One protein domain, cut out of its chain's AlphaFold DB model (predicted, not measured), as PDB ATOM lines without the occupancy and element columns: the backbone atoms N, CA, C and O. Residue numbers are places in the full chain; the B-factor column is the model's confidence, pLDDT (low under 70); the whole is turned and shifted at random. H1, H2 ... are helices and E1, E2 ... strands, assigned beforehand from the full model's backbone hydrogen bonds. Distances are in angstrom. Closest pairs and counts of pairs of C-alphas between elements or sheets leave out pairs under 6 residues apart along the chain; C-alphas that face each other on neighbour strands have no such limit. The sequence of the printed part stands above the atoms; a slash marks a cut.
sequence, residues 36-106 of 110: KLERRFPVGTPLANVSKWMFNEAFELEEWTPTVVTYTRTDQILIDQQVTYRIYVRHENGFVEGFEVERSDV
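Overview. This is residues 36 to 106 of the 110 residues of an uncharacterized protein of Puniceicoccaceae bacterium 5H (UniProt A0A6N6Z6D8). Look for a long, twisted sheet of four strands with one helix, H2, packed along one face, while the short H1 only grazes the sheet. The three long strands E2, E3 and E4 run side by side along the length of the model, and the short E1 sits at the edge next to E2. The printed part has 71 residues, with two named helices and four named strands in the order H1 H2 E1 E2 E3 E4; the class is mixed, helices and strands. The sheet, in the order E1 - E2 - E3 - E4, is antiparallel throughout and forms a meander, each strand the antiparallel neighbour of the one before. The whole is compact, with a radius of gyration of the C-alphas of 12.2 A, yet elongated, spanning 39 by 22 by 18 A.

Along the chain. Find C-alpha 36 at (13.676, 54.967, 3.979), where H1, residues 36 to 40, begins. H2 covers residues 47 to 56 and measures 14.3 A from first to last C-alpha. E1 follows as residues 60 to 64, then E2 as residues 68 to 75, 22.6 A long, from C-alpha 68 at (28.094, 46.907, 15.029). E3 is residues 81 to 90, 29.3 A long. E4, residues 95 to 105, is 30.5 A long, bends by 55 degrees at residue 98, and ends with C-alpha 105 at (18.001, 36.068, -2.697).

Arrangement. Begin at the sheet, whose edge strands are E1 and E4. In the hairpin of E1 and E2, look at N 60 and O 72, 2.8 A apart, within hydrogen-bond range. In the hairpin of E2 and E3, N 85 and O 71 are 2.7 A apart, and in that of E3 and E4, N 86 and O 100 are 2.8 A apart. H2 is on the sheet at a height of 8.4 A, giving two layers, a helix on one face of a sheet. It lies over E2 and runs along the strands, at 18 degrees to E2 on the local plane; E1 is only just not under it, with 2 of its C-alphas falling there. The closest C-alphas of H2 and E4 are those of Leu 47 and Phe 95, 5.5 A apart. H1 only grazes the sheet with residues 37 to 38, and H1 and H2 are apart. In H1 and H2 every O i to N i+4 pair is within hydrogen-bond range.

Size, cuts and confidence. The two C-alphas farthest apart are those of Leu 78 and Glu 92, at 40.5 A. The printed part has no cut and no long link. Mean pLDDT of the printed part is 84.6; look for values under 70 at residues 36, 38, 76 to 80 and 106.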
ATOM      1  N   LYS A  36      14.670  54.687   2.935       69.81
ATOM      2  CA  LYS A  36      13.676  54.967   3.979       69.81
ATOM      3  C   LYS A  36      14.311  54.897   5.363       69.81
ATOM      4  O   LYS A  36      13.975  55.734   6.199       69.81
ATOM      5  N   LEU A  37      15.227  53.952   5.589       71.69
ATOM      6  CA  LEU A  37      15.872  53.770   6.886       71.69
ATOM      7  C   LEU A  37      16.837  54.917   7.201       71.69
ATOM      8  O   LEU A  37      16.697  55.545   8.244       71.69
ATOM      9  N   GLU A  38      17.727  55.270   6.272       69.12
ATOM     10  CA  GLU A  38      18.658  56.394   6.471       69.12
ATOM     11  C   GLU A  38      17.946  57.736   6.660       69.12
ATOM     12  O   GLU A  38      18.350  58.556   7.480       69.12
ATOM     13  N   ARG A  39      16.850  57.975   5.924       80.25
ATOM     14  CA  ARG A  39      16.041  59.191   6.112       80.25
ATOM     15  C   ARG A  39      15.361  59.227   7.475       80.25
ATOM     16  O   ARG A  39      15.117  60.311   7.997       80.25
ATOM     17  N   ARG A  40      14.992  58.063   8.014       81.94
ATOM     18  CA  ARG A  40      14.306  57.949   9.303       81.94
ATOM     19  C   ARG A  40      15.281  58.037  10.475       81.94
ATOM     20  O   ARG A  40      14.915  58.600  11.503       81.94
ATOM     21  N   PHE A  41      16.491  57.518  10.315       87.81
ATOM     22  CA  PHE A  41      17.514  57.479  11.351       87.81
ATOM     23  C   PHE A  41      18.804  58.118  10.834       87.81
ATOM     24  O   PHE A  41      19.696  57.411  10.374       87.81
ATOM     25  N   PRO A  42      18.928  59.455  10.886       85.50
ATOM     26  CA  PRO A  42      20.174  60.114  10.521       85.50
ATOM     27  C   PRO A  42      21.316  59.704  11.462       85.50
ATOM     28  O   PRO A  42      21.089  59.305  12.610       85.50
ATOM     29  N   VAL A  43      22.553  59.860  10.990       85.38
ATOM     30  CA  VAL A  43      23.761  59.748  11.823       85.38
ATOM     31  C   VAL A  43      23.609  60.618  13.074       85.38
ATOM     32  O   VAL A  43      23.144  61.756  12.998       85.38
ATOM     33  N   GLY A  44      23.968  60.072  14.235       87.50
ATOM     34  CA  GLY A  44      23.700  60.695  15.530       87.50
ATOM     35  C   GLY A  44      22.322  60.365  16.112       87.50
ATOM     36  O   GLY A  44      21.923  60.964  17.109       87.50
ATOM     37  N   THR A  45      21.587  59.405  15.544       91.81
ATOM     38  CA  THR A  45      20.417  58.808  16.206       91.81
ATOM     39  C   THR A  45      20.876  57.829  17.296       91.81
ATOM     40  O   THR A  45      21.794  57.047  17.045       91.81
ATOM     41  N   PRO A  46      20.261  57.809  18.495       93.25
ATOM     42  CA  PRO A  46      20.541  56.780  19.497       93.25
ATOM     43  C   PRO A  46      20.210  55.381  18.969       93.25
ATOM     44  O   PRO A  46      19.101  55.168  18.472       93.25
ATOM     45  N   LEU A  47      21.114  54.412  19.153       92.25
ATOM     46  CA  LEU A  47      20.890  53.020  18.738       92.25
ATOM     47  C   LEU A  47      19.556  52.473  19.263       92.25
ATOM     48  O   LEU A  47      18.826  51.821  18.527       92.25
ATOM     49  N   ALA A  48      19.183  52.822  20.499       91.81
ATOM     50  CA  ALA A  48      17.933  52.389  21.123       91.81
ATOM     51  C   ALA A  48      16.677  52.714  20.289       91.81
ATOM     52  O   ALA A  48      15.738  51.917  20.252       91.81
ATOM     53  N   ASN A  49      16.657  53.857  19.594       92.94
ATOM     54  CA  ASN A  49      15.531  54.240  18.739       92.94
ATOM     55  C   ASN A  49      15.458  53.362  17.488       92.94
ATOM     56  O   ASN A  49      14.363  52.971  17.078       92.94
ATOM     57  N   VAL A  50      16.618  53.039  16.912       90.50
ATOM     58  CA  VAL A  50      16.713  52.156  15.748       90.50
ATOM     59  C   VAL A  50      16.330  50.736  16.143       90.50
ATOM     60  O   VAL A  50      15.434  50.165  15.529       90.50
ATOM     61  N   SER A  51      16.905  50.206  17.226       91.31
ATOM     62  CA  SER A  51      16.589  48.876  17.752       91.31
ATOM     63  C   SER A  51      15.098  48.719  18.029       91.31
ATOM     64  O   SER A  51      14.494  47.748  17.587       91.31
ATOM     65  N   LYS A  52      14.465  49.698  18.691       92.06
ATOM     66  CA  LYS A  52      13.019  49.669  18.956       92.06
ATOM     67  C   LYS A  52      12.196  49.549  17.672       92.06
ATOM     68  O   LYS A  52      11.207  48.823  17.648       92.06
ATOM     69  N   TRP A  53      12.575  50.273  16.623       89.50
ATOM     70  CA  TRP A  53      11.873  50.194  15.346       89.50
ATOM     71  C   TRP A  53      12.123  48.861  14.638       89.50
ATOM     72  O   TRP A  53      11.159  48.248  14.196       89.50
ATOM     73  N   MET A  54      13.369  48.376  14.607       90.06
ATOM     74  CA  MET A  54      13.712  47.065  14.042       90.06
ATOM     75  C   MET A  54      12.880  45.947  14.688       90.06
ATOM     76  O   MET A  54      12.267  45.153  13.980       90.06
ATOM     77  N   PHE A  55      12.759  45.949  16.021       87.69
ATOM     78  CA  PHE A  55      11.903  44.999  16.738       87.69
ATOM     79  C   PHE A  55      10.420  45.113  16.347       87.69
ATOM     80  O   PHE A  55       9.758  44.097  16.157       87.69
ATOM     81  N   ASN A  56       9.887  46.331  16.192       88.56
ATOM     82  CA  ASN A  56       8.491  46.537  15.783       88.56
ATOM     83  C   ASN A  56       8.204  46.068  14.348       88.56
ATOM     84  O   ASN A  56       7.074  45.703  14.039       88.56
ATOM     85  N   GLU A  57       9.209  46.093  13.476       84.75
ATOM     86  CA  GLU A  57       9.114  45.680  12.070       84.75
ATOM     87  C   GLU A  57       9.484  44.204  11.860       84.75
ATOM     88  O   GLU A  57       9.712  43.783  10.721       84.75
ATOM     89  N   ALA A  58       9.547  43.440  12.958       85.75
ATOM     90  CA  ALA A  58       9.872  42.020  12.992       85.75
ATOM     91  C   ALA A  58      11.230  41.677  12.350       85.75
ATOM     92  O   ALA A  58      11.371  40.639  11.709       85.75
ATOM     93  N   PHE A  59      12.232  42.546  12.515       88.12
ATOM     94  CA  PHE A  59      13.617  42.161  12.253       88.12
ATOM     95  C   PHE A  59      14.140  41.274  13.380       88.12
ATOM     96  O   PHE A  59      13.933  41.550  14.565       88.12
ATOM     97  N   GLU A  60      14.878  40.247  12.996       90.50
ATOM     98  CA  GLU A  60      15.593  39.363  13.900       90.50
ATOM     99  C   GLU A  60      16.983  39.940  14.173       90.50
ATOM    100  O   GLU A  60      17.658  40.439  13.272       90.50
ATOM    101  N   LEU A  61      17.406  39.923  15.436       92.56
ATOM    102  CA  LEU A  61      18.758  40.317  15.818       92.56
ATOM    103  C   LEU A  61      19.695  39.130  15.582       92.56
ATOM    104  O   LEU A  61      19.551  38.109  16.249       92.56
ATOM    105  N   GLU A  62      20.667  39.284  14.686       92.12
ATOM    106  CA  GLU A  62      21.654  38.235  14.402       92.12
ATOM    107  C   GLU A  62      22.937  38.416  15.207       92.12
ATOM    108  O   GLU A  62      23.467  37.460  15.770       92.12
ATOM    109  N   GLU A  63      23.434  39.652  15.292       93.00
ATOM    110  CA  GLU A  63      24.694  39.948  15.965       93.00
ATOM    111  C   GLU A  63      24.607  41.262  16.737       93.00
ATOM    112  O   GLU A  63      24.079  42.266  16.254       93.00
ATOM    113  N   TRP A  64      25.169  41.262  17.945       92.00
ATOM    114  CA  TRP A  64      25.306  42.452  18.768       92.00
ATOM    115  C   TRP A  64      26.744  42.587  19.256       92.00
ATOM    116  O   TRP A  64      27.196  41.838  20.124       92.00
ATOM    117  N   THR A  65      27.443  43.593  18.744       90.81
ATOM    118  CA  THR A  65      28.752  44.018  19.243       90.81
ATOM    119  C   THR A  65      28.686  45.480  19.699       90.81
ATOM    120  O   THR A  65      27.741  46.196  19.365       90.81
ATOM    121  N   PRO A  66      29.681  45.971  20.458       87.88
ATOM    122  CA  PRO A  66      29.699  47.367  20.896       87.88
ATOM    123  C   PRO A  66      29.807  48.400  19.758       87.88
ATOM    124  O   PRO A  66      29.551  49.579  19.989       87.88
ATOM    125  N   THR A  67      30.207  47.979  18.554       90.75
ATOM    126  CA  THR A  67      30.440  48.853  17.390       90.75
ATOM    127  C   THR A  67      29.531  48.550  16.205       90.75
ATOM    128  O   THR A  67      29.358  49.409  15.344       90.75
ATOM    129  N   VAL A  68      28.956  47.349  16.132       91.94
ATOM    130  CA  VAL A  68      28.094  46.907  15.029       91.94
ATOM    131  C   VAL A  68      26.931  46.090  15.573       91.94
ATOM    132  O   VAL A  68      27.131  45.163  16.361       91.94
ATOM    133  N   VAL A  69      25.722  46.407  15.117       92.62
ATOM    134  CA  VAL A  69      24.520  45.611  15.381       92.62
ATOM    135  C   VAL A  69      23.913  45.167  14.060       92.62
ATOM    136  O   VAL A  69      23.621  46.004  13.204       92.62
ATOM    137  N   THR A  70      23.712  43.862  13.906       93.12
ATOM    138  CA  THR A  70      23.223  43.248  12.669       93.12
ATOM    139  C   THR A  70      21.800  42.738  12.862       93.12
ATOM    140  O   THR A  70      21.535  41.934  13.756       93.12
ATOM    141  N   TYR A  71      20.888  43.209  12.015       91.50
ATOM    142  CA  TYR A  71      19.482  42.818  11.983       91.50
ATOM    143  C   TYR A  71      19.132  42.208  10.636       91.50
ATOM    144  O   TYR A  71      19.475  42.788   9.612       91.50
ATOM    145  N   THR A  72      18.363  41.129  10.623       89.31
ATOM    146  CA  THR A  72      17.963  40.460   9.384       89.31
ATOM    147  C   THR A  72      16.461  40.228   9.341       89.31
ATOM    148  O   THR A  72      15.812  40.037  10.365       89.31
ATOM    149  N   ARG A  73      15.875  40.319   8.148       86.31
ATOM    150  CA  ARG A  73      14.460  40.021   7.909       86.31
ATOM    151  C   ARG A  73      14.282  39.380   6.548       86.31
ATOM    152  O   ARG A  73      14.789  39.897   5.556       86.31
ATOM    153  N   THR A  74      13.490  38.319   6.503       82.25
ATOM    154  CA  THR A  74      13.059  37.691   5.252       82.25
ATOM    155  C   THR A  74      11.739  38.307   4.797       82.25
ATOM    156  O   THR A  74      10.742  38.255   5.516       82.25
ATOM    157  N   ASP A  75      11.728  38.916   3.615       72.88
ATOM    158  CA  ASP A  75      10.513  39.387   2.956       72.88
ATOM    159  C   ASP A  75       9.904  38.233   2.147       72.88
ATOM    160  O   ASP A  75      10.458  37.807   1.136       72.88
ATOM    161  N   GLN A  76       8.776  37.699   2.624       61.62
ATOM    162  CA  GLN A  76       8.084  36.549   2.022       61.62
ATOM    163  C   GLN A  76       7.052  36.956   0.954       61.62
ATOM    164  O   GLN A  76       6.314  36.113   0.449       61.62
ATOM    165  N   ILE A  77       6.917  38.251   0.637       57.47
ATOM    166  CA  ILE A  77       5.741  38.734  -0.103       57.47
ATOM    167  C   ILE A  77       5.848  38.486  -1.619       57.47
ATOM    168  O   ILE A  77       4.805  38.311  -2.251       57.47
ATOM    169  N   LEU A  78       7.046  38.438  -2.231       48.00
ATOM    170  CA  LEU A  78       7.162  38.361  -3.706       48.00
ATOM    171  C   LEU A  78       8.290  37.492  -4.295       48.00
ATOM    172  O   LEU A  78       8.132  37.050  -5.425       48.00
ATOM    173  N   ILE A  79       9.373  37.228  -3.571       57.12
ATOM    174  CA  ILE A  79      10.476  36.276  -3.821       57.12
ATOM    175  C   ILE A  79      11.163  36.239  -2.456       57.12
ATOM    176  O   ILE A  79      11.416  37.327  -1.946       57.12
ATOM    177  N   ASP A  80      11.405  35.078  -1.843       66.81
ATOM    178  CA  ASP A  80      12.052  35.011  -0.524       66.81
ATOM    179  C   ASP A  80      13.391  35.767  -0.562       66.81
ATOM    180  O   ASP A  80      14.401  35.265  -1.055       66.81
ATOM    181  N   GLN A  81      13.384  37.016  -0.099       74.94
ATOM    182  CA  GLN A  81      14.542  37.901  -0.088       74.94
ATOM    183  C   GLN A  81      14.921  38.155   1.353       74.94
ATOM    184  O   GLN A  81      14.103  38.604   2.157       74.94
ATOM    185  N   GLN A  82      16.175  37.890   1.679       83.75
ATOM    186  CA  GLN A  82      16.724  38.211   2.978       83.75
ATOM    187  C   GLN A  82      17.355  39.599   2.907       83.75
ATOM    188  O   GLN A  82      18.151  39.913   2.020       83.75
ATOM    189  N   VAL A  83      16.957  40.463   3.835       84.19
ATOM    190  CA  VAL A  83      17.495  41.811   3.983       84.19
ATOM    191  C   VAL A  83      18.239  41.885   5.304       84.19
ATOM    192  O   VAL A  83      17.621  41.763   6.361       84.19
ATOM    193  N   THR A  84      19.541  42.139   5.236       88.06
ATOM    194  CA  THR A  84      20.432  42.269   6.390       88.06
ATOM    195  C   THR A  84      20.893  43.715   6.525       88.06
ATOM    196  O   THR A  84      21.449  44.305   5.604       88.06
ATOM    197  N   TYR A  85      20.667  44.304   7.692       88.62
ATOM    198  CA  TYR A  85      21.087  45.645   8.072       88.62
ATOM    199  C   TYR A  85      22.217  45.568   9.088       88.62
ATOM    200  O   TYR A  85      22.016  45.059  10.188       88.62
ATOM    201  N   ARG A  86      23.371  46.149   8.767       91.25
ATOM    202  CA  ARG A  86      24.476  46.362   9.708       91.25
ATOM    203  C   ARG A  86      24.469  47.826  10.134       91.25
ATOM    204  O   ARG A  86      24.618  48.726   9.309       91.25
ATOM    205  N   ILE A  87      24.247  48.077  11.416       91.62
ATOM    206  CA  ILE A  87      24.211  49.419  12.000       91.62
ATOM    207  C   ILE A  87      25.535  49.647  12.716       91.62
ATOM    208  O   ILE A  87      25.831  48.964  13.695       91.62
ATOM    209  N   TYR A  88      26.308  50.622  12.251       91.88
ATOM    210  CA  TYR A  88      27.555  51.026  12.889       91.88
ATOM    211  C   TYR A  88      27.263  52.010  14.009       91.88
ATOM    212  O   TYR A  88      26.523  52.980  13.827       91.88
ATOM    213  N   VAL A  89      27.853  51.770  15.171       92.50
ATOM    214  CA  VAL A  89      27.591  52.506  16.402       92.50
ATOM    215  C   VAL A  89      28.905  53.031  16.951       92.50
ATOM    216  O   VAL A  89      29.885  52.297  17.088       92.50
ATOM    217  N   ARG A  90      28.914  54.307  17.329       91.50
ATOM    218  CA  ARG A  90      30.029  54.902  18.050       91.50
ATOM    219  C   ARG A  90      30.081  54.304  19.445       91.50
ATOM    220  O   ARG A  90      29.205  54.565  20.273       91.50
ATOM    221  N   HIS A  91      31.154  53.572  19.722       83.00
ATOM    222  CA  HIS A  91      31.381  52.918  21.010       83.00
ATOM    223  C   HIS A  91      31.248  53.872  22.211       83.00
ATOM    224  O   HIS A  91      30.709  53.504  23.248       83.00
ATOM    225  N   GLU A  92      31.716  55.115  22.070       84.81
ATOM    226  CA  GLU A  92      31.793  56.076  23.177       84.81
ATOM    227  C   GLU A  92      30.431  56.545  23.700       84.81
ATOM    228  O   GLU A  92      30.325  56.932  24.860       84.81
ATOM    229  N   ASN A  93      29.398  56.563  22.855       86.25
ATOM    230  CA  ASN A  93      28.127  57.200  23.202       86.25
ATOM    231  C   ASN A  93      26.879  56.434  22.722       86.25
ATOM    232  O   ASN A  93      25.767  56.851  23.038       86.25
ATOM    233  N   GLY A  94      27.031  55.313  22.007       87.38
ATOM    234  CA  GLY A  94      25.906  54.475  21.579       87.38
ATOM    235  C   GLY A  94      25.051  55.098  20.471       87.38
ATOM    236  O   GLY A  94      23.880  54.742  20.308       87.38
ATOM    237  N   PHE A  95      25.611  56.055  19.729       92.88
ATOM    238  CA  PHE A  95      24.939  56.709  18.612       92.88
ATOM    239  C   PHE A  95      25.332  56.080  17.287       92.88
ATOM    240  O   PHE A  95      26.465  55.647  17.097       92.88
ATOM    241  N   VAL A  96      24.387  56.057  16.357       90.94
ATOM    242  CA  VAL A  96      24.618  55.506  15.030       90.94
ATOM    243  C   VAL A  96      25.574  56.392  14.238       90.94
ATOM    244  O   VAL A  96      25.376  57.604  14.152       90.94
ATOM    245  N   GLU A  97      26.582  55.770  13.636       91.19
ATOM    246  CA  GLU A  97      27.555  56.401  12.739       91.19
ATOM    247  C   GLU A  97      27.299  56.083  11.269       91.19
ATOM    248  O   GLU A  97      27.673  56.872  10.405       91.19
ATOM    249  N   GLY A  98      26.635  54.966  10.979       86.69
ATOM    250  CA  GLY A  98      26.349  54.560   9.611       86.69
ATOM    251  C   GLY A  98      25.484  53.312   9.523       86.69
ATOM    252  O   GLY A  98      25.218  52.641  10.521       86.69
ATOM    253  N   PHE A  99      25.065  53.006   8.299       86.88
ATOM    254  CA  PHE A  99      24.253  51.844   7.970       86.88
ATOM    255  C   PHE A  99      24.817  51.174   6.724       86.88
ATOM    256  O   PHE A  99      25.197  51.846   5.768       86.88
ATOM    257  N   GLU A 100      24.799  49.853   6.714       86.38
ATOM    258  CA  GLU A 100      25.017  49.044   5.526       86.38
ATOM    259  C   GLU A 100      23.829  48.098   5.367       86.38
ATOM    260  O   GLU A 100      23.282  47.592   6.349       86.38
ATOM    261  N   VAL A 101      23.383  47.917   4.125       83.88
ATOM    262  CA  VAL A 101      22.210  47.101   3.801       83.88
ATOM    263  C   VAL A 101      22.597  46.103   2.734       83.88
ATOM    264  O   VAL A 101      22.906  46.486   1.609       83.88
ATOM    265  N   GLU A 102      22.524  44.831   3.075       83.69
ATOM    266  CA  GLU A 102      22.730  43.719   2.166       83.69
ATOM    267  C   GLU A 102      21.370  43.102   1.825       83.69
ATOM    268  O   GLU A 102      20.510  42.939   2.692       83.69
ATOM    269  N   ARG A 103      21.147  42.813   0.541       80.94
ATOM    270  CA  ARG A 103      19.981  42.054   0.078       80.94
ATOM    271  C   ARG A 103      20.488  40.818  -0.633       80.94
ATOM    272  O   ARG A 103      21.293  40.935  -1.556       80.94
ATOM    273  N   SER A 104      20.018  39.663  -0.198       77.19
ATOM    274  CA  SER A 104      20.322  38.377  -0.805       77.19
ATOM    275  C   SER A 104      19.025  37.684  -1.198       77.19
ATOM    276  O   SER A 104      18.008  37.758  -0.505       77.19
ATOM    277  N   ASP A 105      19.053  37.012  -2.345       74.31
ATOM    278  CA  ASP A 105      18.001  36.068  -2.697       74.31
ATOM    279  C   ASP A 105      18.171  34.837  -1.793       74.31
ATOM    280  O   ASP A 105      19.271  34.282  -1.707       74.31
ATOM    281  N   VAL A 106      17.115  34.411  -1.096       64.50
ATOM    282  CA  VAL A 106      17.150  33.159  -0.334       64.50
ATOM    283  C   VAL A 106      17.126  32.024  -1.359       64.50
ATOM    284  O   VAL A 106      16.166  31.921  -2.128       64.50
TER     285      VAL A 106